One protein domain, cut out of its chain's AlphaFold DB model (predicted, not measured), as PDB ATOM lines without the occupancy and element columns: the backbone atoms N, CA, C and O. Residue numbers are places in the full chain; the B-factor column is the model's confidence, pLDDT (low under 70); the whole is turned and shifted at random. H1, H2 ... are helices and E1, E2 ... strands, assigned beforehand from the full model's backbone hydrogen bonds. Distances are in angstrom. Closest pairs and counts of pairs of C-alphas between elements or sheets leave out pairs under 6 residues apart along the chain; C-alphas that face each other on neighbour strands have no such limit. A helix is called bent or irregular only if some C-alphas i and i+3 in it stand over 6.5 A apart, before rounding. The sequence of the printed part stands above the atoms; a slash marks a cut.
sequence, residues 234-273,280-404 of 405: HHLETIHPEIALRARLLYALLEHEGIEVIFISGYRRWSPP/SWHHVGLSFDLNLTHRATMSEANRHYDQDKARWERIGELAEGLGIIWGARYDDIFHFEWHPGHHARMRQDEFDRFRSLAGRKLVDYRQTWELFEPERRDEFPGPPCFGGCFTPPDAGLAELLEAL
ATOM      1  N   HIS A 234     -10.542 -28.388  -2.342       97.06
ATOM      2  CA  HIS A 234      -9.945 -29.032  -1.161       97.06
ATOM      3  C   HIS A 234     -10.181 -28.262   0.160       97.06
ATOM      4  O   HIS A 234     -10.183 -28.858   1.234       97.06
ATOM      5  N   HIS A 235     -10.427 -26.946   0.115       98.00
ATOM      6  CA  HIS A 235     -10.851 -26.185   1.292       98.00
ATOM      7  C   HIS A 235     -12.257 -26.581   1.772       98.00
ATOM      8  O   HIS A 235     -12.497 -26.611   2.980       98.00
ATOM      9  N   LEU A 236     -13.164 -26.945   0.859       97.31
ATOM     10  CA  LEU A 236     -14.537 -27.352   1.174       97.31
ATOM     11  C   LEU A 236     -14.592 -28.719   1.882       97.31
ATOM     12  O   LEU A 236     -15.479 -28.969   2.686       97.31
ATOM     13  N   GLU A 237     -13.585 -29.571   1.685       96.31
ATOM     14  CA  GLU A 237     -13.427 -30.859   2.390       96.31
ATOM     15  C   GLU A 237     -13.047 -30.692   3.879       96.31
ATOM     16  O   GLU A 237     -13.011 -31.651   4.660       96.31
ATOM     17  N   THR A 238     -12.743 -29.455   4.288       96.44
ATOM     18  CA  THR A 238     -12.352 -29.113   5.659       96.44
ATOM     19  C   THR A 238     -13.457 -28.430   6.468       96.44
ATOM     20  O   THR A 238     -13.294 -28.281   7.677       96.44
ATOM     21  N   ILE A 239     -14.575 -28.050   5.849       96.88
ATOM     22  CA  ILE A 239     -15.686 -27.326   6.490       96.88
ATOM     23  C   ILE A 239     -16.928 -28.223   6.621       96.88
ATOM     24  O   ILE A 239     -16.931 -29.358   6.145       96.88
ATOM     25  N   HIS A 240     -17.954 -27.748   7.327       95.25
ATOM     26  CA  HIS A 240     -19.177 -28.504   7.593       95.25
ATOM     27  C   HIS A 240     -19.875 -28.904   6.271       95.25
ATOM     28  O   HIS A 240     -19.968 -28.064   5.371       95.25
ATOM     29  N   PRO A 241     -20.406 -30.137   6.125       92.69
ATOM     30  CA  PRO A 241     -20.980 -30.612   4.860       92.69
ATOM     31  C   PRO A 241     -22.048 -29.685   4.266       92.69
ATOM     32  O   PRO A 241     -22.057 -29.444   3.065       92.69
ATOM     33  N   GLU A 242     -22.897 -29.100   5.111       89.50
ATOM     34  CA  GLU A 242     -23.957 -28.172   4.694       89.50
ATOM     35  C   GLU A 242     -23.431 -26.855   4.084       89.50
ATOM     36  O   GLU A 242     -23.911 -26.437   3.032       89.50
ATOM     37  N   ILE A 243     -22.408 -26.212   4.675       92.44
ATOM     38  CA  ILE A 243     -21.794 -25.023   4.055       92.44
ATOM     39  C   ILE A 243     -20.968 -25.413   2.823       92.44
ATOM     40  O   ILE A 243     -20.959 -24.672   1.846       92.44
ATOM     41  N   ALA A 244     -20.345 -26.599   2.806       95.06
ATOM     42  CA  ALA A 244     -19.671 -27.115   1.615       95.06
ATOM     43  C   ALA A 244     -20.654 -27.350   0.451       95.06
ATOM     44  O   ALA A 244     -20.343 -26.997  -0.685       95.06
ATOM     45  N   LEU A 245     -21.851 -27.883   0.717       90.94
ATOM     46  CA  LEU A 245     -22.922 -28.056  -0.270       90.94
ATOM     47  C   LEU A 245     -23.368 -26.704  -0.848       90.94
ATOM     48  O   LEU A 245     -23.383 -26.527  -2.067       90.94
ATOM     49  N   ARG A 246     -23.638 -25.724   0.022       91.75
ATOM     50  CA  ARG A 246     -24.013 -24.354  -0.371       91.75
ATOM     51  C   ARG A 246     -22.900 -23.657  -1.160       91.75
ATOM     52  O   ARG A 246     -23.181 -23.021  -2.168       91.75
ATOM     53  N   ALA A 247     -21.637 -23.839  -0.774       95.19
ATOM     54  CA  ALA A 247     -20.478 -23.307  -1.492       95.19
ATOM     55  C   ALA A 247     -20.307 -23.925  -2.893       95.19
ATOM     56  O   ALA A 247     -19.978 -23.212  -3.840       95.19
ATOM     57  N   ARG A 248     -20.569 -25.231  -3.056       95.06
ATOM     58  CA  ARG A 248     -20.579 -25.901  -4.372       95.06
ATOM     59  C   ARG A 248     -21.697 -25.366  -5.271       95.06
ATOM     60  O   ARG A 248     -21.469 -25.169  -6.461       95.06
ATOM     61  N   LEU A 249     -22.877 -25.106  -4.704       91.00
ATOM     62  CA  LEU A 249     -24.003 -24.509  -5.424       91.00
ATOM     63  C   LEU A 249     -23.715 -23.050  -5.819       91.00
ATOM     64  O   LEU A 249     -23.923 -22.690  -6.973       91.00
ATOM     65  N   LEU A 250     -23.132 -22.250  -4.917       92.94
ATOM     66  CA  LEU A 250     -22.650 -20.896  -5.217       92.94
ATOM     67  C   LEU A 250     -21.647 -20.913  -6.378       92.94
ATOM     68  O   LEU A 250     -21.793 -20.149  -7.326       92.94
ATOM     69  N   TYR A 251     -20.662 -21.813  -6.334       95.19
ATOM     70  CA  TYR A 251     -19.664 -21.966  -7.393       95.19
ATOM     71  C   TYR A 251     -20.310 -22.275  -8.757       95.19
ATOM     72  O   TYR A 251     -19.993 -21.613  -9.742       95.19
ATOM     73  N   ALA A 252     -21.267 -23.208  -8.808       90.31
ATOM     74  CA  ALA A 252     -21.976 -23.560 -10.042       90.31
ATOM     75  C   ALA A 252     -22.826 -22.400 -10.609       90.31
ATOM     76  O   ALA A 252     -22.855 -22.194 -11.824       90.31
ATOM     77  N   LEU A 253     -23.486 -21.612  -9.748       88.38
ATOM     78  CA  LEU A 253     -24.225 -20.412 -10.167       88.38
ATOM     79  C   LEU A 253     -23.284 -19.326 -10.711       88.38
ATOM     80  O   LEU A 253     -23.572 -18.713 -11.737       88.38
ATOM     81  N   LEU A 254     -22.134 -19.122 -10.064       93.06
ATOM     82  CA  LEU A 254     -21.129 -18.152 -10.497       93.06
ATOM     83  C   LEU A 254     -20.480 -18.539 -11.832       93.06
ATOM     84  O   LEU A 254     -20.298 -17.667 -12.680       93.06
ATOM     85  N   GLU A 255     -20.197 -19.824 -12.073       90.25
ATOM     86  CA  GLU A 255     -19.727 -20.293 -13.386       90.25
ATOM     87  C   GLU A 255     -20.773 -20.068 -14.489       90.25
ATOM     88  O   GLU A 255     -20.416 -19.618 -15.579       90.25
ATOM     89  N   HIS A 256     -22.063 -20.287 -14.206       87.50
ATOM     90  CA  HIS A 256     -23.150 -19.987 -15.148       87.50
ATOM     91  C   HIS A 256     -23.254 -18.483 -15.484       87.50
ATOM     92  O   HIS A 256     -23.599 -18.122 -16.608       87.50
ATOM     93  N   GLU A 257     -22.908 -17.596 -14.545       89.38
ATOM     94  CA  GLU A 257     -22.834 -16.142 -14.766       89.38
ATOM     95  C   GLU A 257     -21.470 -15.653 -15.298       89.38
ATOM     96  O   GLU A 257     -21.280 -14.455 -15.519       89.38
ATOM     97  N   GLY A 258     -20.509 -16.554 -15.537       91.81
ATOM     98  CA  GLY A 258     -19.164 -16.206 -16.015       91.81
ATOM     99  C   GLY A 258     -18.284 -15.497 -14.975       91.81
ATOM    100  O   GLY A 258     -17.328 -14.804 -15.336       91.81
ATOM    101  N   ILE A 259     -18.594 -15.643 -13.684       95.00
ATOM    102  CA  ILE A 259     -17.843 -15.068 -12.563       95.00
ATOM    103  C   ILE A 259     -16.865 -16.126 -12.029       95.00
ATOM    104  O   ILE A 259     -17.170 -16.901 -11.127       95.00
ATOM    105  N   GLU A 260     -15.657 -16.168 -12.591       96.12
ATOM    106  CA  GLU A 260     -14.659 -17.181 -12.227       96.12
ATOM    107  C   GLU A 260     -13.999 -16.918 -10.857       96.12
ATOM    108  O   GLU A 260     -13.165 -16.015 -10.704       96.12
ATOM    109  N   VAL A 261     -14.299 -17.773  -9.874       97.12
ATOM    110  CA  VAL A 261     -13.786 -17.693  -8.494       97.12
ATOM    111  C   VAL A 261     -12.870 -18.862  -8.114       97.12
ATOM    112  O   VAL A 261     -12.804 -19.886  -8.792       97.12
ATOM    113  N   ILE A 262     -12.123 -18.696  -7.024       97.38
ATOM    114  CA  ILE A 262     -11.281 -19.720  -6.399       97.38
ATOM    115  C   ILE A 262     -11.467 -19.680  -4.882       97.38
ATOM    116  O   ILE A 262     -11.389 -18.612  -4.276       97.38
ATOM    117  N   PHE A 263     -11.681 -20.837  -4.255       97.94
ATOM    118  CA  PHE A 263     -11.652 -20.956  -2.796       97.94
ATOM    119  C   PHE A 263     -10.202 -20.875  -2.301       97.94
ATOM    120  O   PHE A 263      -9.322 -21.540  -2.849       97.94
ATOM    121  N   ILE A 264      -9.950 -20.067  -1.270       96.69
ATOM    122  CA  ILE A 264      -8.601 -19.771  -0.748       96.69
ATOM    123  C   ILE A 264      -8.429 -20.077   0.749       96.69
ATOM    124  O   ILE A 264      -7.308 -20.060   1.257       96.69
ATOM    125  N   SER A 265      -9.519 -20.358   1.472       97.00
ATOM    126  CA  SER A 265      -9.476 -20.846   2.855       97.00
ATOM    127  C   SER A 265     -10.701 -21.694   3.184       97.00
ATOM    128  O   SER A 265     -11.797 -21.437   2.699       97.00
ATOM    129  N   GLY A 266     -10.508 -22.669   4.073       96.50
ATOM    130  CA  GLY A 266     -11.558 -23.443   4.742       96.50
ATOM    131  C   GLY A 266     -11.304 -23.418   6.249       96.50
ATOM    132  O   GLY A 266     -11.048 -22.346   6.799       96.50
ATOM    133  N   TYR A 267     -11.272 -24.573   6.916       95.69
ATOM    134  CA  TYR A 267     -10.834 -24.667   8.314       95.69
ATOM    135  C   TYR A 267      -9.451 -24.032   8.527       95.69
ATOM    136  O   TYR A 267      -8.492 -24.308   7.798       95.69
ATOM    137  N   ARG A 268      -9.328 -23.236   9.592       92.19
ATOM    138  CA  ARG A 268      -8.050 -22.702  10.079       92.19
ATOM    139  C   ARG A 268      -7.798 -23.209  11.492       92.19
ATOM    140  O   ARG A 268      -8.643 -23.063  12.368       92.19
ATOM    141  N   ARG A 269      -6.609 -23.760  11.757       89.69
ATOM    142  CA  ARG A 269      -6.242 -24.191  13.114       89.69
ATOM    143  C   ARG A 269      -6.147 -22.987  14.049       89.69
ATOM    144  O   ARG A 269      -5.300 -22.117  13.851       89.69
ATOM    145  N   TRP A 270      -6.933 -22.994  15.123       86.06
ATOM    146  CA  TRP A 270      -6.812 -21.991  16.175       86.06
ATOM    147  C   TRP A 270      -5.484 -22.143  16.933       86.06
ATOM    148  O   TRP A 270      -5.151 -23.207  17.456       86.06
ATOM    149  N   SER A 271      -4.700 -21.066  16.980       77.25
ATOM    150  CA  SER A 271      -3.392 -21.038  17.641       77.25
ATOM    151  C   SER A 271      -3.126 -19.641  18.210       77.25
ATOM    152  O   SER A 271      -2.664 -18.772  17.474       77.25
ATOM    153  N   PRO A 272      -3.459 -19.374  19.486       64.31
ATOM    154  CA  PRO A 272      -3.368 -18.031  20.056       64.31
ATOM    155  C   PRO A 272      -1.962 -17.705  20.600       64.31
ATOM    156  O   PRO A 272      -1.512 -18.347  21.554       64.31
ATOM    157  N   PRO A 273      -1.288 -16.645  20.115       50.19
ATOM    158  CA  PRO A 273      -0.165 -16.021  20.804       50.19
ATOM    159  C   PRO A 273      -0.660 -14.839  21.658       50.19
ATOM    160  O   PRO A 273      -1.487 -14.043  21.221       50.19
ATOM    161  N   SER A 280     -12.970 -16.992  15.190       83.75
ATOM    162  CA  SER A 280     -13.582 -16.912  13.867       83.75
ATOM    163  C   SER A 280     -14.188 -18.272  13.538       83.75
ATOM    164  O   SER A 280     -13.661 -19.306  13.963       83.75
ATOM    165  N   TRP A 281     -15.254 -18.268  12.743       90.31
ATOM    166  CA  TRP A 281     -15.970 -19.454  12.280       90.31
ATOM    167  C   TRP A 281     -15.089 -20.457  11.509       90.31
ATOM    168  O   TRP A 281     -15.351 -21.661  11.539       90.31
ATOM    169  N   HIS A 282     -13.939 -20.024  10.976       92.94
ATOM    170  CA  HIS A 282     -12.954 -20.931  10.374       92.94
ATOM    171  C   HIS A 282     -12.360 -21.918  11.383       92.94
ATOM    172  O   HIS A 282     -11.943 -23.006  10.996       92.94
ATOM    173  N   HIS A 283     -12.299 -21.566  12.671       92.19
ATOM    174  CA  HIS A 283     -11.760 -22.453  13.706       92.19
ATOM    175  C   HIS A 283     -12.691 -23.627  14.036       92.19
ATOM    176  O   HIS A 283     -12.254 -24.585  14.671       92.19
ATOM    177  N   VAL A 284     -13.953 -23.547  13.611       92.81
ATOM    178  CA  VAL A 284     -14.981 -24.587  13.761       92.81
ATOM    179  C   VAL A 284     -15.466 -25.122  12.407       92.81
ATOM    180  O   VAL A 284     -16.342 -25.974  12.346       92.81
ATOM    181  N   GLY A 285     -14.841 -24.695  11.301       94.62
ATOM    182  CA  GLY A 285     -15.180 -25.159   9.954       94.62
ATOM    183  C   GLY A 285     -16.563 -24.703   9.481       94.62
ATOM    184  O   GLY A 285     -17.210 -25.436   8.744       94.62
ATOM    185  N   LEU A 286     -17.016 -23.523   9.909       93.19
ATOM    186  CA  LEU A 286     -18.314 -22.932   9.549       93.19
ATOM    187  C   LEU A 286     -18.174 -21.712   8.623       93.19
ATOM    188  O   LEU A 286     -19.094 -20.910   8.487       93.19
ATOM    189  N   SER A 287     -17.012 -21.565   7.985       94.75
ATOM    190  CA  SER A 287     -16.752 -20.523   6.996       94.75
ATOM    191  C   SER A 287     -15.636 -20.894   6.022       94.75
ATOM    192  O   SER A 287     -14.762 -21.721   6.315       94.75
ATOM    193  N   PHE A 288     -15.678 -20.265   4.853       97.56
ATOM    194  CA  PHE A 288     -14.690 -20.356   3.786       97.56
ATOM    195  C   PHE A 288     -14.351 -18.955   3.273       97.56
ATOM    196  O   PHE A 288     -15.114 -18.015   3.475       97.56
ATOM    197  N   ASP A 289     -13.215 -18.833   2.588       97.12
ATOM    198  CA  ASP A 289     -12.876 -17.607   1.862       97.12
ATOM    199  C   ASP A 289     -12.776 -17.901   0.361       97.12
ATOM    200  O   ASP A 289     -12.231 -18.943  -0.029       97.12
ATOM    201  N   LEU A 290     -13.249 -16.978  -0.479       96.31
ATOM    202  CA  LEU A 290     -13.132 -17.028  -1.939       96.31
ATOM    203  C   LEU A 290     -12.467 -15.761  -2.488       96.31
ATOM    204  O   LEU A 290     -12.541 -14.694  -1.887       96.31
ATOM    205  N   ASN A 291     -11.844 -15.859  -3.659       96.81
ATOM    206  CA  ASN A 291     -11.317 -14.715  -4.400       96.81
ATOM    207  C   ASN A 291     -11.655 -14.818  -5.896       96.81
ATOM    208  O   ASN A 291     -11.868 -15.908  -6.426       96.81
ATOM    209  N   LEU A 292     -11.665 -13.678  -6.586       96.38
ATOM    210  CA  LEU A 292     -11.779 -13.602  -8.041       96.38
ATOM    211  C   LEU A 292     -10.485 -14.103  -8.696       96.38
ATOM    212  O   LEU A 292      -9.388 -13.680  -8.331       96.38
ATOM    213  N   THR A 293     -10.599 -14.987  -9.685       94.62
ATOM    214  CA  THR A 293      -9.432 -15.668 -10.285       94.62
ATOM    215  C   THR A 293      -8.524 -14.746 -11.102       94.62
ATOM    216  O   THR A 293      -7.330 -15.018 -11.213       94.62
ATOM    217  N   HIS A 294      -9.040 -13.618 -11.603       92.88
ATOM    218  CA  HIS A 294      -8.237 -12.577 -12.260       92.88
ATOM    219  C   HIS A 294      -7.458 -11.676 -11.288       92.88
ATOM    220  O   HIS A 294      -6.780 -10.754 -11.738       92.88
ATOM    221  N   ARG A 295      -7.538 -11.917  -9.970       92.19
ATOM    222  CA  ARG A 295      -6.776 -11.203  -8.933       92.19
ATOM    223  C   ARG A 295      -5.829 -12.173  -8.237       92.19
ATOM    224  O   ARG A 295      -6.267 -13.067  -7.519       92.19
ATOM    225  N   ALA A 296      -4.521 -11.977  -8.389       85.50
ATOM    226  CA  ALA A 296      -3.522 -12.940  -7.923       85.50
ATOM    227  C   ALA A 296      -3.412 -13.022  -6.388       85.50
ATOM    228  O   ALA A 296      -2.910 -14.010  -5.856       85.50
ATOM    229  N   THR A 297      -3.852 -11.989  -5.658       89.50
ATOM    230  CA  THR A 297      -3.830 -11.953  -4.185       89.50
ATOM    231  C   THR A 297      -5.013 -11.166  -3.615       89.50
ATOM    232  O   THR A 297      -5.486 -10.223  -4.249       89.50
ATOM    233  N   MET A 298      -5.407 -11.447  -2.366       85.62
ATOM    234  CA  MET A 298      -6.385 -10.630  -1.616       85.62
ATOM    235  C   MET A 298      -5.973  -9.148  -1.551       85.62
ATOM    236  O   MET A 298      -6.795  -8.247  -1.690       85.62
ATOM    237  N   SER A 299      -4.670  -8.873  -1.404       87.25
ATOM    238  CA  SER A 299      -4.126  -7.507  -1.406       87.25
ATOM    239  C   SER A 299      -4.361  -6.787  -2.739       87.25
ATOM    240  O   SER A 299      -4.609  -5.582  -2.762       87.25
ATOM    241  N   GLU A 300      -4.275  -7.509  -3.856       89.12
ATOM    242  CA  GLU A 300      -4.584  -6.979  -5.179       89.12
ATOM    243  C   GLU A 300      -6.086  -6.796  -5.388       89.12
ATOM    244  O   GLU A 300      -6.488  -5.738  -5.864       89.12
ATOM    245  N   ALA A 301      -6.907  -7.774  -5.002       88.06
ATOM    246  CA  ALA A 301      -8.359  -7.671  -5.087       88.06
ATOM    247  C   ALA A 301      -8.888  -6.465  -4.288       88.06
ATOM    248  O   ALA A 301      -9.635  -5.664  -4.842       88.06
ATOM    249  N   ASN A 302      -8.398  -6.239  -3.063       85.88
ATOM    250  CA  ASN A 302      -8.748  -5.056  -2.264       85.88
ATOM    251  C   ASN A 302      -8.377  -3.732  -2.953       85.88
ATOM    252  O   ASN A 302      -9.166  -2.792  -2.935       85.88
ATOM    253  N   ARG A 303      -7.208  -3.641  -3.611       87.62
ATOM    254  CA  ARG A 303      -6.815  -2.429  -4.365       87.62
ATOM    255  C   ARG A 303      -7.704  -2.134  -5.573       87.62
ATOM    256  O   ARG A 303      -7.684  -1.009  -6.060       87.62
ATOM    257  N   HIS A 304      -8.437  -3.126  -6.068       89.88
ATOM    258  CA  HIS A 304      -9.320  -2.987  -7.221       89.88
ATOM    259  C   HIS A 304     -10.789  -3.241  -6.867       89.88
ATOM    260  O   HIS A 304     -11.592  -3.466  -7.773       89.88
ATOM    261  N   TYR A 305     -11.150  -3.179  -5.579       84.12
ATOM    262  CA  TYR A 305     -12.510  -3.445  -5.116       84.12
ATOM    263  C   TYR A 305     -13.544  -2.630  -5.898       84.12
ATOM    264  O   TYR A 305     -14.462  -3.216  -6.451       84.12
ATOM    265  N   ASP A 306     -13.336  -1.321  -6.076       79.94
ATOM    266  CA  ASP A 306     -14.261  -0.454  -6.825       79.94
ATOM    267  C   ASP A 306     -14.466  -0.878  -8.295       79.94
ATOM    268  O   ASP A 306     -15.528  -0.634  -8.864       79.94
ATOM    269  N   GLN A 307     -13.475  -1.530  -8.916       90.50
ATOM    270  CA  GLN A 307     -13.560  -2.026 -10.299       90.50
ATOM    271  C   GLN A 307     -14.309  -3.360 -10.394       90.50
ATOM    272  O   GLN A 307     -14.952  -3.644 -11.403       90.50
ATOM    273  N   ASP A 308     -14.198  -4.187  -9.355       91.56
ATOM    274  CA  ASP A 308     -14.854  -5.490  -9.249       91.56
ATOM    275  C   ASP A 308     -16.139  -5.440  -8.410       91.56
ATOM    276  O   ASP A 308     -16.788  -6.466  -8.226       91.56
ATOM    277  N   LYS A 309     -16.536  -4.257  -7.929       86.12
ATOM    278  CA  LYS A 309     -17.608  -4.062  -6.949       86.12
ATOM    279  C   LYS A 309     -18.914  -4.733  -7.366       86.12
ATOM    280  O   LYS A 309     -19.471  -5.481  -6.579       86.12
ATOM    281  N   ALA A 310     -19.341  -4.558  -8.617       82.81
ATOM    282  CA  ALA A 310     -20.557  -5.192  -9.131       82.81
ATOM    283  C   ALA A 310     -20.476  -6.735  -9.159       82.81
ATOM    284  O   ALA A 310     -21.487  -7.403  -8.968       82.81
ATOM    285  N   ARG A 311     -19.279  -7.319  -9.357       92.25
ATOM    286  CA  ARG A 311     -19.074  -8.777  -9.244       92.25
ATOM    287  C   ARG A 311     -19.176  -9.217  -7.790       92.25
ATOM    288  O   ARG A 311     -19.832 -10.207  -7.509       92.25
ATOM    289  N   TRP A 312     -18.548  -8.474  -6.882       92.06
ATOM    290  CA  TRP A 312     -18.604  -8.742  -5.446       92.06
ATOM    291  C   TRP A 312     -20.028  -8.633  -4.893       92.06
ATOM    292  O   TRP A 312     -20.476  -9.557  -4.226       92.06
ATOM    293  N   GLU A 313     -20.765  -7.578  -5.243       84.19
ATOM    294  CA  GLU A 313     -22.178  -7.409  -4.882       84.19
ATOM    295  C   GLU A 313     -23.041  -8.563  -5.424       84.19
ATOM    296  O   GLU A 313     -23.858  -9.098  -4.678       84.19
ATOM    297  N   ARG A 314     -22.802  -9.032  -6.661       88.25
ATOM    298  CA  ARG A 314     -23.511 -10.194  -7.229       88.25
ATOM    299  C   ARG A 314     -23.149 -11.523  -6.552       88.25
ATOM    300  O   ARG A 314     -24.034 -12.339  -6.305       88.25
ATOM    301  N   ILE A 315     -21.872 -11.739  -6.222       91.56
ATOM    302  CA  ILE A 315     -21.424 -12.897  -5.428       91.56
ATOM    303  C   ILE A 315     -22.120 -12.888  -4.060       91.56
ATOM    304  O   ILE A 315     -22.603 -13.929  -3.624       91.56
ATOM    305  N   GLY A 316     -22.192 -11.722  -3.412       81.25
ATOM    306  CA  GLY A 316     -22.901 -11.523  -2.151       81.25
ATOM    307  C   GLY A 316     -24.384 -11.863  -2.252       81.25
ATOM    308  O   GLY A 316     -24.867 -12.679  -1.479       81.25
ATOM    309  N   GLU A 317     -25.089 -11.311  -3.239       75.50
ATOM    310  CA  GLU A 317     -26.513 -11.575  -3.486       75.50
ATOM    311  C   GLU A 317     -26.805 -13.076  -3.671       75.50
ATOM    312  O   GLU A 317     -27.711 -13.619  -3.038       75.50
ATOM    313  N   LEU A 318     -26.006 -13.770  -4.493       78.62
ATOM    314  CA  LEU A 318     -26.135 -15.215  -4.708       78.62
ATOM    315  C   LEU A 318     -25.806 -16.020  -3.444       78.62
ATOM    316  O   LEU A 318     -26.501 -16.986  -3.135       78.62
ATOM    317  N   ALA A 319     -24.770 -15.634  -2.697       84.69
ATOM    318  CA  ALA A 319     -24.398 -16.292  -1.449       84.69
ATOM    319  C   ALA A 319     -25.495 -16.142  -0.382       84.69
ATOM    320  O   ALA A 319     -25.901 -17.135   0.222       84.69
ATOM    321  N   GLU A 320     -26.028 -14.933  -0.211       76.44
ATOM    322  CA  GLU A 320     -27.107 -14.627   0.731       76.44
ATOM    323  C   GLU A 320     -28.412 -15.336   0.343       76.44
ATOM    324  O   GLU A 320     -29.071 -15.914   1.208       76.44
ATOM    325  N   GLY A 321     -28.727 -15.409  -0.956       65.81
ATOM    326  CA  GLY A 321     -29.821 -16.229  -1.485       65.81
ATOM    327  C   GLY A 321     -29.652 -17.730  -1.218       65.81
ATOM    328  O   GLY A 321     -30.641 -18.437  -1.070       65.81
ATOM    329  N   LEU A 322     -28.413 -18.217  -1.075       76.25
ATOM    330  CA  LEU A 322     -28.088 -19.584  -0.647       76.25
ATOM    331  C   LEU A 322     -27.944 -19.740   0.875       76.25
ATOM    332  O   LEU A 322     -27.518 -20.799   1.355       76.25
ATOM    333  N   GLY A 323     -28.303 -18.720   1.653       72.88
ATOM    334  CA  GLY A 323     -28.220 -18.725   3.111       72.88
ATOM    335  C   GLY A 323     -26.805 -18.643   3.679       72.88
ATOM    336  O   GLY A 323     -26.581 -19.046   4.818       72.88
ATOM    337  N   ILE A 324     -25.847 -18.169   2.886       83.31
ATOM    338  CA  ILE A 324     -24.466 -17.917   3.293       83.31
ATOM    339  C   ILE A 324     -24.342 -16.426   3.633       83.31
ATOM    340  O   ILE A 324     -24.710 -15.566   2.837       83.31
ATOM    341  N   ILE A 325     -23.804 -16.102   4.804       82.62
ATOM    342  CA  ILE A 325     -23.532 -14.722   5.220       82.62
ATOM    343  C   ILE A 325     -22.258 -14.246   4.514       82.62
ATOM    344  O   ILE A 325     -21.240 -14.941   4.537       82.62
ATOM    345  N   TRP A 326     -22.299 -13.058   3.902       85.88
ATOM    346  CA  TRP A 326     -21.152 -12.463   3.210       85.88
ATOM    347  C   TRP A 326     -20.415 -11.424   4.072       85.88
ATOM    348  O   TRP A 326     -20.976 -10.418   4.511       85.88
ATOM    349  N   GLY A 327     -19.114 -11.634   4.264       73.69
ATOM    350  CA  GLY A 327     -18.237 -10.854   5.135       73.69
ATOM    351  C   GLY A 327     -17.907  -9.433   4.669       73.69
ATOM    352  O   GLY A 327     -17.323  -8.674   5.445       73.69
ATOM    353  N   ALA A 328     -18.330  -8.997   3.475       65.06
ATOM    354  CA  ALA A 328     -18.247  -7.578   3.096       65.06
ATOM    355  C   ALA A 328     -19.051  -6.669   4.044       65.06
ATOM    356  O   ALA A 328     -18.727  -5.492   4.206       65.06
ATOM    357  N   ARG A 329     -20.038  -7.228   4.759       58.41
ATOM    358  CA  ARG A 329     -20.722  -6.588   5.896       58.41
ATOM    359  C   ARG A 329     -19.747  -6.138   7.007       58.41
ATOM    360  O   ARG A 329     -20.064  -5.215   7.756       58.41
ATOM    361  N   TYR A 330     -18.542  -6.719   7.061       59.12
ATOM    362  CA  TYR A 330     -17.471  -6.474   8.039       59.12
ATOM    363  C   TYR A 330     -16.117  -6.089   7.410       59.12
ATOM    364  O   TYR A 330     -15.077  -6.331   8.020       59.12
ATOM    365  N   ASP A 331     -16.125  -5.502   6.208       65.25
ATOM    366  CA  ASP A 331     -14.930  -5.135   5.426       65.25
ATOM    367  C   ASP A 331     -14.019  -6.324   5.019       65.25
ATOM    368  O   ASP A 331     -12.870  -6.119   4.620       65.25
ATOM    369  N   ASP A 332     -14.529  -7.565   5.044       79.25
ATOM    370  CA  ASP A 332     -13.836  -8.757   4.530       79.25
ATOM    371  C   ASP A 332     -14.601  -9.380   3.351       79.25
ATOM    372  O   ASP A 332     -15.355 -10.343   3.481       79.25
ATOM    373  N   ILE A 333     -14.412  -8.793   2.166       86.56
ATOM    374  CA  ILE A 333     -15.116  -9.170   0.927       86.56
ATOM    375  C   ILE A 333     -14.893 -10.629   0.505       86.56
ATOM    376  O   ILE A 333     -15.690 -11.170  -0.258       86.56
ATOM    377  N   PHE A 334     -13.823 -11.259   0.993       94.44
ATOM    378  CA  PHE A 334     -13.458 -12.634   0.662       94.44
ATOM    379  C   PHE A 334     -14.187 -13.655   1.528       94.44
ATOM    380  O   PHE A 334     -14.186 -14.828   1.167       94.44
ATOM    381  N   HIS A 335     -14.752 -13.234   2.660       93.38
ATOM    382  CA  HIS A 335     -15.188 -14.113   3.736       93.38
ATOM    383  C   HIS A 335     -16.661 -14.517   3.620       93.38
ATOM    384  O   HIS A 335     -17.515 -13.687   3.310       93.38
ATOM    385  N   PHE A 336     -16.966 -15.790   3.878       93.00
ATOM    386  CA  PHE A 336     -18.311 -16.359   3.759       93.00
ATOM    387  C   PHE A 336     -18.572 -17.382   4.866       93.00
ATOM    388  O   PHE A 336     -17.779 -18.305   5.062       93.00
ATOM    389  N   GLU A 337     -19.691 -17.257   5.577       90.75
ATOM    390  CA  GLU A 337     -19.977 -18.042   6.785       90.75
ATOM    391  C   GLU A 337     -21.416 -18.578   6.843       90.75
ATOM    392  O   GLU A 337     -22.339 -18.039   6.235       90.75
ATOM    393  N   TRP A 338     -21.610 -19.690   7.552       87.62
ATOM    394  CA  TRP A 338     -22.915 -20.321   7.764       87.62
ATOM    395  C   TRP A 338     -22.942 -20.946   9.159       87.62
ATOM    396  O   TRP A 338     -22.223 -21.903   9.440       87.62
ATOM    397  N   HIS A 339     -23.765 -20.385  10.040       79.88
ATOM    398  CA  HIS A 339     -23.906 -20.824  11.430       79.88
ATOM    399  C   HIS A 339     -25.344 -20.544  11.933       79.88
ATOM    400  O   HIS A 339     -25.572 -19.676  12.782       79.88
ATOM    401  N   PRO A 340     -26.373 -21.229  11.395       66.94
ATOM    402  CA  PRO A 340     -27.741 -21.065  11.885       66.94
ATOM    403  C   PRO A 340     -27.793 -21.418  13.375       66.94
ATOM    404  O   PRO A 340     -27.160 -22.377  13.805       66.94
ATOM    405  N   GLY A 341     -28.514 -20.632  14.171       60.25
ATOM    406  CA  GLY A 341     -28.475 -20.750  15.635       60.25
ATOM    407  C   GLY A 341     -27.504 -19.793  16.341       60.25
ATOM    408  O   GLY A 341     -27.592 -19.652  17.558       60.25
ATOM    409  N   HIS A 342     -26.615 -19.117  15.604       61.66
ATOM    410  CA  HIS A 342     -25.499 -18.354  16.175       61.66
ATOM    411  C   HIS A 342     -25.404 -16.909  15.681       61.66
ATOM    412  O   HIS A 342     -25.859 -16.577  14.586       61.66
ATOM    413  N   HIS A 343     -24.765 -16.053  16.485       60.22
ATOM    414  CA  HIS A 343     -24.484 -14.664  16.116       60.22
ATOM    415  C   HIS A 343     -23.382 -14.575  15.048       60.22
ATOM    416  O   HIS A 343     -22.376 -15.263  15.155       60.22
ATOM    417  N   ALA A 344     -23.486 -13.641  14.096       61.00
ATOM    418  CA  ALA A 344     -22.441 -13.401  13.083       61.00
ATOM    419  C   ALA A 344     -21.032 -13.196  13.679       61.00
ATOM    420  O   ALA A 344     -20.032 -13.700  13.175       61.00
ATOM    421  N   ARG A 345     -20.934 -12.562  14.854       67.75
ATOM    422  CA  ARG A 345     -19.714 -12.608  15.673       67.75
ATOM    423  C   ARG A 345     -19.867 -13.616  16.800       67.75
ATOM    424  O   ARG A 345     -20.598 -13.343  17.748       67.75
ATOM    425  N   MET A 346     -19.084 -14.695  16.730       73.88
ATOM    426  CA  MET A 346     -18.951 -15.698  17.790       73.88
ATOM    427  C   MET A 346     -18.690 -15.031  19.151       73.88
ATOM    428  O   MET A 346     -17.607 -14.485  19.401       73.88
ATOM    429  N   ARG A 347     -19.692 -15.066  20.034       73.56
ATOM    430  CA  ARG A 347     -19.614 -14.536  21.398       73.56
ATOM    431  C   ARG A 347     -18.756 -15.447  22.280       73.56
ATOM    432  O   ARG A 347     -18.429 -16.582  21.932       73.56
ATOM    433  N   GLN A 348     -18.351 -14.938  23.444       73.56
ATOM    434  CA  GLN A 348     -17.458 -15.667  24.353       73.56
ATOM    435  C   GLN A 348     -18.095 -16.961  24.888       73.56
ATOM    436  O   GLN A 348     -17.394 -17.960  25.025       73.56
ATOM    437  N   ASP A 349     -19.403 -16.969  25.153       74.50
ATOM    438  CA  ASP A 349     -20.115 -18.160  25.620       74.50
ATOM    439  C   ASP A 349     -20.269 -19.208  24.506       74.50
ATOM    440  O   ASP A 349     -20.045 -20.390  24.755       74.50
ATOM    441  N   GLU A 350     -20.557 -18.793  23.268       76.56
ATOM    442  CA  GLU A 350     -20.541 -19.672  22.089       76.56
ATOM    443  C   GLU A 350     -19.149 -20.289  21.890       76.56
ATOM    444  O   GLU A 350     -19.006 -21.503  21.746       76.56
ATOM    445  N   PHE A 351     -18.097 -19.470  21.976       83.06
ATOM    446  CA  PHE A 351     -16.716 -19.928  21.868       83.06
ATOM    447  C   PHE A 351     -16.333 -20.935  22.962       83.06
ATOM    448  O   PHE A 351     -15.665 -21.931  22.675       83.06
ATOM    449  N   ASP A 352     -16.769 -20.730  24.205       82.81
ATOM    450  CA  ASP A 352     -16.506 -21.684  25.283       82.81
ATOM    451  C   ASP A 352     -17.321 -22.985  25.138       82.81
ATOM    452  O   ASP A 352     -16.778 -24.054  25.439       82.81
ATOM    453  N   ARG A 353     -18.537 -22.954  24.561       84.50
ATOM    454  CA  ARG A 353     -19.263 -24.172  24.132       84.50
ATOM    455  C   ARG A 353     -18.470 -24.937  23.071       84.50
ATOM    456  O   ARG A 353     -18.209 -26.127  23.253       84.50
ATOM    457  N   PHE A 354     -17.978 -24.265  22.027       88.19
ATOM    458  CA  PHE A 354     -17.148 -24.905  20.998       88.19
ATOM    459  C   PHE A 354     -15.873 -25.541  21.572       88.19
ATOM    460  O   PHE A 354     -15.472 -26.622  21.143       88.19
ATOM    461  N   ARG A 355     -15.262 -24.923  22.592       87.56
ATOM    462  CA  ARG A 355     -14.084 -25.461  23.303       87.56
ATOM    463  C   ARG A 355     -14.396 -26.590  24.283       87.56
ATOM    464  O   ARG A 355     -13.468 -27.307  24.661       87.56
ATOM    465  N   SER A 356     -15.649 -26.736  24.713       89.06
ATOM    466  CA  SER A 356     -16.086 -27.874  25.529       89.06
ATOM    467  C   SER A 356     -16.229 -29.152  24.697       89.06
ATOM    468  O   SER A 356     -15.897 -30.222  25.198       89.06
ATOM    469  N   LEU A 357     -16.602 -29.017  23.417       89.19
ATOM    470  CA  LEU A 357     -16.656 -30.108  22.440       89.19
ATOM    471  C   LEU A 357     -15.266 -30.369  21.831       89.19
ATOM    472  O   LEU A 357     -14.596 -31.328  22.187       89.19
ATOM    473  N   ALA A 358     -14.745 -29.452  21.010       90.31
ATOM    474  CA  ALA A 358     -13.500 -29.634  20.248       90.31
ATOM    475  C   ALA A 358     -12.189 -29.453  21.053       90.31
ATOM    476  O   ALA A 358     -11.103 -29.220  20.497       90.31
ATOM    477  N   GLY A 359     -12.299 -29.497  22.381       88.06
ATOM    478  CA  GLY A 359     -11.220 -29.265  23.330       88.06
ATOM    479  C   GLY A 359     -10.710 -27.818  23.372       88.06
ATOM    480  O   GLY A 359     -10.966 -26.978  22.506       88.06
ATOM    481  N   ARG A 360      -9.882 -27.516  24.384       84.50
ATOM    482  CA  ARG A 360      -9.405 -26.146  24.688       84.50
ATOM    483  C   ARG A 360      -8.739 -25.401  23.525       84.50
ATOM    484  O   ARG A 360      -8.604 -24.182  23.647       84.50
ATOM    485  N   LYS A 361      -8.263 -26.119  22.497       83.81
ATOM    486  CA  LYS A 361      -7.542 -25.610  21.319       83.81
ATOM    487  C   LYS A 361      -8.326 -25.706  19.996       83.81
ATOM    488  O   LYS A 361      -7.748 -25.356  18.973       83.81
ATOM    489  N   LEU A 362      -9.579 -26.176  19.995       88.06
ATOM    490  CA  LEU A 362     -10.354 -26.451  18.771       88.06
ATOM    491  C   LEU A 362      -9.589 -27.339  17.765       88.06
ATOM    492  O   LEU A 362      -9.532 -27.067  16.563       88.06
ATOM    493  N   VAL A 363      -8.931 -28.382  18.280       87.62
ATOM    494  CA  VAL A 363      -8.223 -29.363  17.441       87.62
ATOM    495  C   VAL A 363      -9.204 -30.381  16.869       87.62
ATOM    496  O   VAL A 363      -9.151 -30.663  15.676       87.62
ATOM    497  N   ASP A 364     -10.170 -30.813  17.677       91.88
ATOM    498  CA  ASP A 364     -11.217 -31.763  17.296       91.88
ATOM    499  C   ASP A 364     -12.456 -31.027  16.757       91.88
ATOM    500  O   ASP A 364     -13.595 -31.351  17.078       91.88
ATOM    501  N   TYR A 365     -12.225 -29.976  15.959       93.31
ATOM    502  CA  TYR A 365     -13.220 -28.965  15.571       93.31
ATOM    503  C   TYR A 365     -14.515 -29.536  14.976       93.31
ATOM    504  O   TYR A 365     -15.578 -28.959  15.182       93.31
ATOM    505  N   ARG A 366     -14.453 -30.690  14.302       94.62
ATOM    506  CA  ARG A 366     -15.629 -31.367  13.731       94.62
ATOM    507  C   ARG A 366     -16.632 -31.841  14.787       94.62
ATOM    508  O   ARG A 366     -17.806 -31.938  14.474       94.62
ATOM    509  N   GLN A 367     -16.218 -32.049  16.042       91.38
ATOM    510  CA  GLN A 367     -17.144 -32.354  17.147       91.38
ATOM    511  C   GLN A 367     -18.089 -31.183  17.463       91.38
ATOM    512  O   GLN A 367     -19.133 -31.375  18.070       91.38
ATOM    513  N   THR A 368     -17.768 -29.956  17.027       88.88
ATOM    514  CA  THR A 368     -18.707 -28.826  17.144       88.88
ATOM    515  C   THR A 368     -19.912 -28.936  16.215       88.88
ATOM    516  O   THR A 368     -20.896 -28.233  16.422       88.88
ATOM    517  N   TRP A 369     -19.853 -29.807  15.205       90.19
ATOM    518  CA  TRP A 369     -20.923 -29.978  14.225       90.19
ATOM    519  C   TRP A 369     -22.150 -30.689  14.818       90.19
ATOM    520  O   TRP A 369     -23.259 -30.462  14.347       90.19
ATOM    521  N   GLU A 370     -21.980 -31.413  15.932       84.69
ATOM    522  CA  GLU A 370     -23.067 -31.991  16.745       84.69
ATOM    523  C   GLU A 370     -24.071 -30.931  17.254       84.69
ATOM    524  O   GLU A 370     -25.193 -31.264  17.618       84.69
ATOM    525  N   LEU A 371     -23.702 -29.641  17.264       76.94
ATOM    526  CA  LEU A 371     -24.605 -28.533  17.619       76.94
ATOM    527  C   LEU A 371     -25.616 -28.181  16.512       76.94
ATOM    528  O   LEU A 371     -26.556 -27.431  16.763       76.94
ATOM    529  N   PHE A 372     -25.433 -28.703  15.297       75.00
ATOM    530  CA  PHE A 372     -26.294 -28.431  14.139       75.00
ATOM    531  C   PHE A 372     -27.212 -29.614  13.788       75.00
ATOM    532  O   PHE A 372     -28.141 -29.436  12.989       75.00
ATOM    533  N   GLU A 373     -26.988 -30.779  14.411       72.19
ATOM    534  CA  GLU A 373     -27.809 -31.990  14.279       72.19
ATOM    535  C   GLU A 373     -29.244 -31.743  14.787       72.19
ATOM    536  O   GLU A 373     -29.415 -31.156  15.862       72.19
ATOM    537  N   PRO A 374     -30.292 -32.168  14.048       62.69
ATOM    538  CA  PRO A 374     -31.688 -31.955  14.440       62.69
ATOM    539  C   PRO A 374     -32.013 -32.438  15.858       62.69
ATOM    540  O   PRO A 374     -32.693 -31.736  16.602       62.69
ATOM    541  N   GLU A 375     -31.485 -33.597  16.245       56.47
ATOM    542  CA  GLU A 375     -31.771 -34.296  17.500       56.47
ATOM    543  C   GLU A 375     -31.242 -33.556  18.736       56.47
ATOM    544  O   GLU A 375     -31.765 -33.743  19.835       56.47
ATOM    545  N   ARG A 376     -30.214 -32.711  18.574       56.31
ATOM    546  CA  ARG A 376     -29.580 -31.975  19.679       56.31
ATOM    547  C   ARG A 376     -29.970 -30.505  19.774       56.31
ATOM    548  O   ARG A 376     -29.620 -29.875  20.770       56.31
ATOM    549  N   ARG A 377     -30.745 -29.969  18.822       54.09
ATOM    550  CA  ARG A 377     -31.280 -28.592  18.895       54.09
ATOM    551  C   ARG A 377     -32.149 -28.351  20.132       54.09
ATOM    552  O   ARG A 377     -32.150 -27.241  20.658       54.09
ATOM    553  N   ASP A 378     -32.848 -29.387  20.597       47.06
ATOM    554  CA  ASP A 378     -33.721 -29.322  21.776       47.06
ATOM    555  C   ASP A 378     -32.969 -29.593  23.095       47.06
ATOM    556  O   ASP A 378     -33.338 -29.060  24.142       47.06
ATOM    557  N   GLU A 379     -31.907 -30.408  23.062       47.16
ATOM    558  CA  GLU A 379     -31.084 -30.749  24.237       47.16
ATOM    559  C   GLU A 379     -30.085 -29.634  24.574       47.16
ATOM    560  O   GLU A 379     -29.891 -29.270  25.737       47.16
ATOM    561  N   PHE A 380     -29.501 -29.040  23.534       47.91
ATOM    562  CA  PHE A 380     -28.719 -27.819  23.596       47.91
ATOM    563  C   PHE A 380     -29.463 -26.744  22.813       47.91
ATOM    564  O   PHE A 380     -29.076 -26.452  21.677       47.91
ATOM    565  N   PRO A 381     -30.485 -26.094  23.407       47.75
ATOM    566  CA  PRO A 381     -30.923 -24.831  22.857       47.75
ATOM    567  C   PRO A 381     -29.678 -23.945  22.743       47.75
ATOM    568  O   PRO A 381     -28.959 -23.688  23.725       47.75
ATOM    569  N   GLY A 382     -29.410 -23.475  21.523       42.34
ATOM    570  CA  GLY A 382     -28.518 -22.340  21.316       42.34
ATOM    571  C   GLY A 382     -28.944 -21.183  22.230       42.34
ATOM    572  O   GLY A 382     -30.032 -21.235  22.818       42.34
ATOM    573  N   PRO A 383     -28.126 -20.126  22.404       35.66
ATOM    574  CA  PRO A 383     -28.679 -18.894  22.968       35.66
ATOM    575  C   PRO A 383     -29.989 -18.612  22.205       35.66
ATOM    576  O   PRO A 383     -29.937 -18.570  20.974       35.66
ATOM    577  N   PRO A 384     -31.162 -18.605  22.882       37.16
ATOM    578  CA  PRO A 384     -32.455 -18.707  22.206       37.16
ATOM    579  C   PRO A 384     -32.493 -17.659  21.109       37.16
ATOM    580  O   PRO A 384     -32.092 -16.534  21.394       37.16
ATOM    581  N   CYS A 385     -32.855 -18.066  19.881       46.84
ATOM    582  CA  CYS A 385     -32.578 -17.351  18.626       46.84
ATOM    583  C   CYS A 385     -33.235 -15.972  18.559       46.84
ATOM    584  O   CYS A 385     -34.182 -15.717  17.816       46.84
ATOM    585  N   PHE A 386     -32.703 -15.062  19.352       33.53
ATOM    586  CA  PHE A 386     -33.265 -13.768  19.610       33.53
ATOM    587  C   PHE A 386     -32.591 -12.792  18.653       33.53
ATOM    588  O   PHE A 386     -31.718 -12.021  19.032       33.53
ATOM    589  N   GLY A 387     -33.005 -12.961  17.388       32.41
ATOM    590  CA  GLY A 387     -32.636 -12.232  16.178       32.41
ATOM    591  C   GLY A 387     -31.130 -12.089  15.973       32.41
ATOM    592  O   GLY A 387     -30.478 -11.113  16.322       32.41
ATOM    593  N   GLY A 388     -30.573 -13.091  15.309       37.97
ATOM    594  CA  GLY A 388     -29.142 -13.209  15.014       37.97
ATOM    595  C   GLY A 388     -28.870 -14.460  14.194       37.97
ATOM    596  O   GLY A 388     -28.047 -14.445  13.287       37.97
ATOM    597  N   CYS A 389     -29.651 -15.505  14.461       41.34
ATOM    598  CA  CYS A 389     -29.722 -16.713  13.661       41.34
ATOM    599  C   CYS A 389     -30.243 -16.416  12.249       41.34
ATOM    600  O   CYS A 389     -31.294 -15.793  12.096       41.34
ATOM    601  N   PHE A 390     -29.547 -16.938  11.238       41.09
ATOM    602  CA  PHE A 390     -30.089 -17.109   9.891       41.09
ATOM    603  C   PHE A 390     -31.407 -17.903   9.954       41.09
ATOM    604  O   PHE A 390     -31.449 -19.001  10.521       41.09
ATOM    605  N   THR A 391     -32.477 -17.325   9.405       40.66
ATOM    606  CA  THR A 391     -33.779 -17.966   9.173       40.66
ATOM    607  C   THR A 391     -33.593 -19.211   8.301       40.66
ATOM    608  O   THR A 391     -32.701 -19.193   7.455       40.66
ATOM    609  N   PRO A 392     -34.395 -20.286   8.424       39.81
ATOM    610  CA  PRO A 392     -34.358 -21.358   7.434       39.81
ATOM    611  C   PRO A 392     -34.576 -20.794   6.022       39.81
ATOM    612  O   PRO A 392     -35.192 -19.732   5.888       39.81
ATOM    613  N   PRO A 393     -34.101 -21.488   4.977       43.41
ATOM    614  CA  PRO A 393     -34.438 -21.106   3.619       43.41
ATOM    615  C   PRO A 393     -35.951 -21.016   3.424       43.41
ATOM    616  O   PRO A 393     -36.712 -21.717   4.098       43.41
ATOM    617  N   ASP A 394     -36.369 -20.225   2.442       52.38
ATOM    618  CA  ASP A 394     -37.680 -20.411   1.838       52.38
ATOM    619  C   ASP A 394     -37.846 -21.878   1.399       52.38
ATOM    620  O   ASP A 394     -36.872 -22.567   1.072       52.38
ATOM    621  N   ALA A 395     -39.082 -22.389   1.428       53.12
ATOM    622  CA  ALA A 395     -39.345 -23.821   1.244       53.12
ATOM    623  C   ALA A 395     -38.669 -24.399  -0.020       53.12
ATOM    624  O   ALA A 395     -38.139 -25.507   0.018       53.12
ATOM    625  N   GLY A 396     -38.577 -23.601  -1.092       59.75
ATOM    626  CA  GLY A 396     -37.897 -23.966  -2.334       59.75
ATOM    627  C   GLY A 396     -36.396 -24.254  -2.198       59.75
ATOM    628  O   GLY A 396     -35.924 -25.232  -2.775       59.75
ATOM    629  N   LEU A 397     -35.622 -23.474  -1.428       67.62
ATOM    630  CA  LEU A 397     -34.200 -23.788  -1.216       67.62
ATOM    631  C   LEU A 397     -34.018 -24.948  -0.218       67.62
ATOM    632  O   LEU A 397     -33.058 -25.707  -0.344       67.62
ATOM    633  N   ALA A 398     -34.936 -25.148   0.733       65.31
ATOM    634  CA  ALA A 398     -34.914 -26.340   1.584       65.31
ATOM    635  C   ALA A 398     -35.137 -27.628   0.761       65.31
ATOM    636  O   ALA A 398     -34.358 -28.574   0.886       65.31
ATOM    637  N   GLU A 399     -36.136 -27.630  -0.130       66.44
ATOM    638  CA  GLU A 399     -36.407 -28.717  -1.082       66.44
ATOM    639  C   GLU A 399     -35.242 -28.940  -2.060       66.44
ATOM    640  O   GLU A 399     -34.836 -30.080  -2.285       66.44
ATOM    641  N   LEU A 400     -34.657 -27.863  -2.603       74.56
ATOM    642  CA  LEU A 400     -33.503 -27.944  -3.502       74.56
ATOM    643  C   LEU A 400     -32.294 -28.598  -2.825       74.56
ATOM    644  O   LEU A 400     -31.638 -29.439  -3.432       74.56
ATOM    645  N   LEU A 401     -31.981 -28.221  -1.585       75.50
ATOM    646  CA  LEU A 401     -30.838 -28.784  -0.867       75.50
ATOM    647  C   LEU A 401     -31.055 -30.252  -0.507       75.50
ATOM    648  O   LEU A 401     -30.106 -31.022  -0.592       75.50
ATOM    649  N   GLU A 402     -32.280 -30.650  -0.160       74.94
ATOM    650  CA  GLU A 402     -32.609 -32.061   0.061       74.94
ATOM    651  C   GLU A 402     -32.492 -32.883  -1.231       74.94
ATOM    652  O   GLU A 402     -31.948 -33.981  -1.209       74.94
ATOM    653  N   ALA A 403     -32.896 -32.329  -2.378       74.38
ATOM    654  CA  ALA A 403     -32.731 -32.973  -3.685       74.38
ATOM    655  C   ALA A 403     -31.269 -33.042  -4.188       74.38
ATOM    656  O   ALA A 403     -30.996 -33.727  -5.176       74.38
ATOM    657  N   LEU A 404     -30.342 -32.320  -3.546       76.50
ATOM    658  CA  LEU A 404     -28.908 -32.276  -3.874       76.50
ATOM    659  C   LEU A 404     -28.021 -33.089  -2.908       76.50
ATOM    660  O   LEU A 404     -26.808 -33.163  -3.137       76.50
TER     661      LEU A 404
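AT A GLANCE: This is residues 234 to 273 and 280 to 404 of the 405 residues of an uncharacterized protein of Lujinxingia litoralis (UniProt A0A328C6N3). A small sheet of three strands, E1, E2 and E3, forms a wall with the two longest helices, H2 and H4, over one face; H2 runs along the strands, and H4 slants and meets H2 at a steep tilt. Beyond the sheet, H6 and H7 form a separate pair at about a right angle, and a long link of 23 residues then leads back to the last helix, H8, close to H2. The printed part has 165 residues with eight named helices and three named strands, in the order H1 H2 E1 E2 H3 H4 H5 E3 H6 H7 H8; the sheet has the order E1 E2 E3 and is antiparallel, and the class is mostly helix. The whole is compact, with a radius of gyration of the C-alphas of 16.1 A, and spans 47 by 44 by 29 A.

IN THESE COORDINATES: In the sheet, E1 is residues 261 to 265, 12.5 A from first to last C-alpha, E2 is residues 287 to 292, 17.3 A, and E3 is residues 335 to 337. E2 begins at C-alpha 287, (-16.752, -20.523, 6.996). H1, residues 234 to 238, begins at C-alpha 234, (-9.945, -29.032, -1.161), and H2, residues 241 to 256, measures 22.8 A. H3 is residues 298 to 303. H4, residues 305 to 321, measures 21.8 A; it has a kink of 38 degrees near residue 312 and is irregular, with C-alphas 307 and 310 7.8 A apart. H5 is residues 327 to 330, H6 is residues 348 to 357, 14.6 A, and H7 is residues 365 to 371, 11.6 A. H8, residues 395 to 403, measures 12.3 A and ends at C-alpha 403, (-32.731, -32.973, -3.685).

HOW THE PARTS SIT: E2 is the inner strand, and its pairing is staggered: residues 289 to 292 pair with E1 and 287 to 289 with E3. E1 and E2 are antiparallel at 140 degrees, with N 262 and O 291 within hydrogen-bond range at 2.9 A. E2 and E3 are antiparallel at 145 degrees, with N 288 and O 336 at 2.9 A. Residues 325 to 326 also pair, antiparallel, with residues 336 to 337 of E3. With H2 and H4 the sheet makes two layers, helices on one face of a sheet. H2 is over E2 at a height over the sheet of 9.4 A and runs along the strands, at 12 degrees to E2 on the local plane. H4 is over E2 at a height of 10.0 A and runs slantwise to the strands, at 39 degrees on the local plane. H2 and H4 touch at a steep tilt of 53 degrees, opposite ways, through residues 250 to 254 and 315 to 319 alone; their closest C-alphas, of Leu 250 and Ala 319, are 6.2 A apart. H1, on the same face as H2, is over E1 and only just touches H2, with 3 pairs of C-alphas within 8 A, the closest those of Leu 236 and Ala 244 at 5.2 A. H3 and H5 only graze the sheet. H6 and H7 are not on the sheet; they touch, about perpendicular at 74 degrees, with the C-alphas of Phe 354 and Thr 368 closest at 5.7 A. H8 is close to H2 but not clearly touching, the C-alphas of Leu 245 and Leu 401 being 8.0 A apart. Every O i to N i+4 pair is within hydrogen-bond range in H2, H3, H6 and H8, against 11 of 13 in H4, 0 of 1 in H1 and 0 of 3 in H7, where 1 of 2 and 3 of 4 O i to N i+3 pairs are; H5 is too short for an O i to N i+4 pair.

THE WHOLE: The two C-alphas farthest apart, of Gln 307 and Glu 379, are 48.2 A apart. Residues 274 to 279 are not printed, and C-alphas 273 and 280 are 15.1 A apart across this cut, in the link from E1 to E2. Of the links that are printed whole, that from H7 to H8 is long. The mean pLDDT of the printed part is 79.8, and 39 residues are under 70, among them 374 to 399.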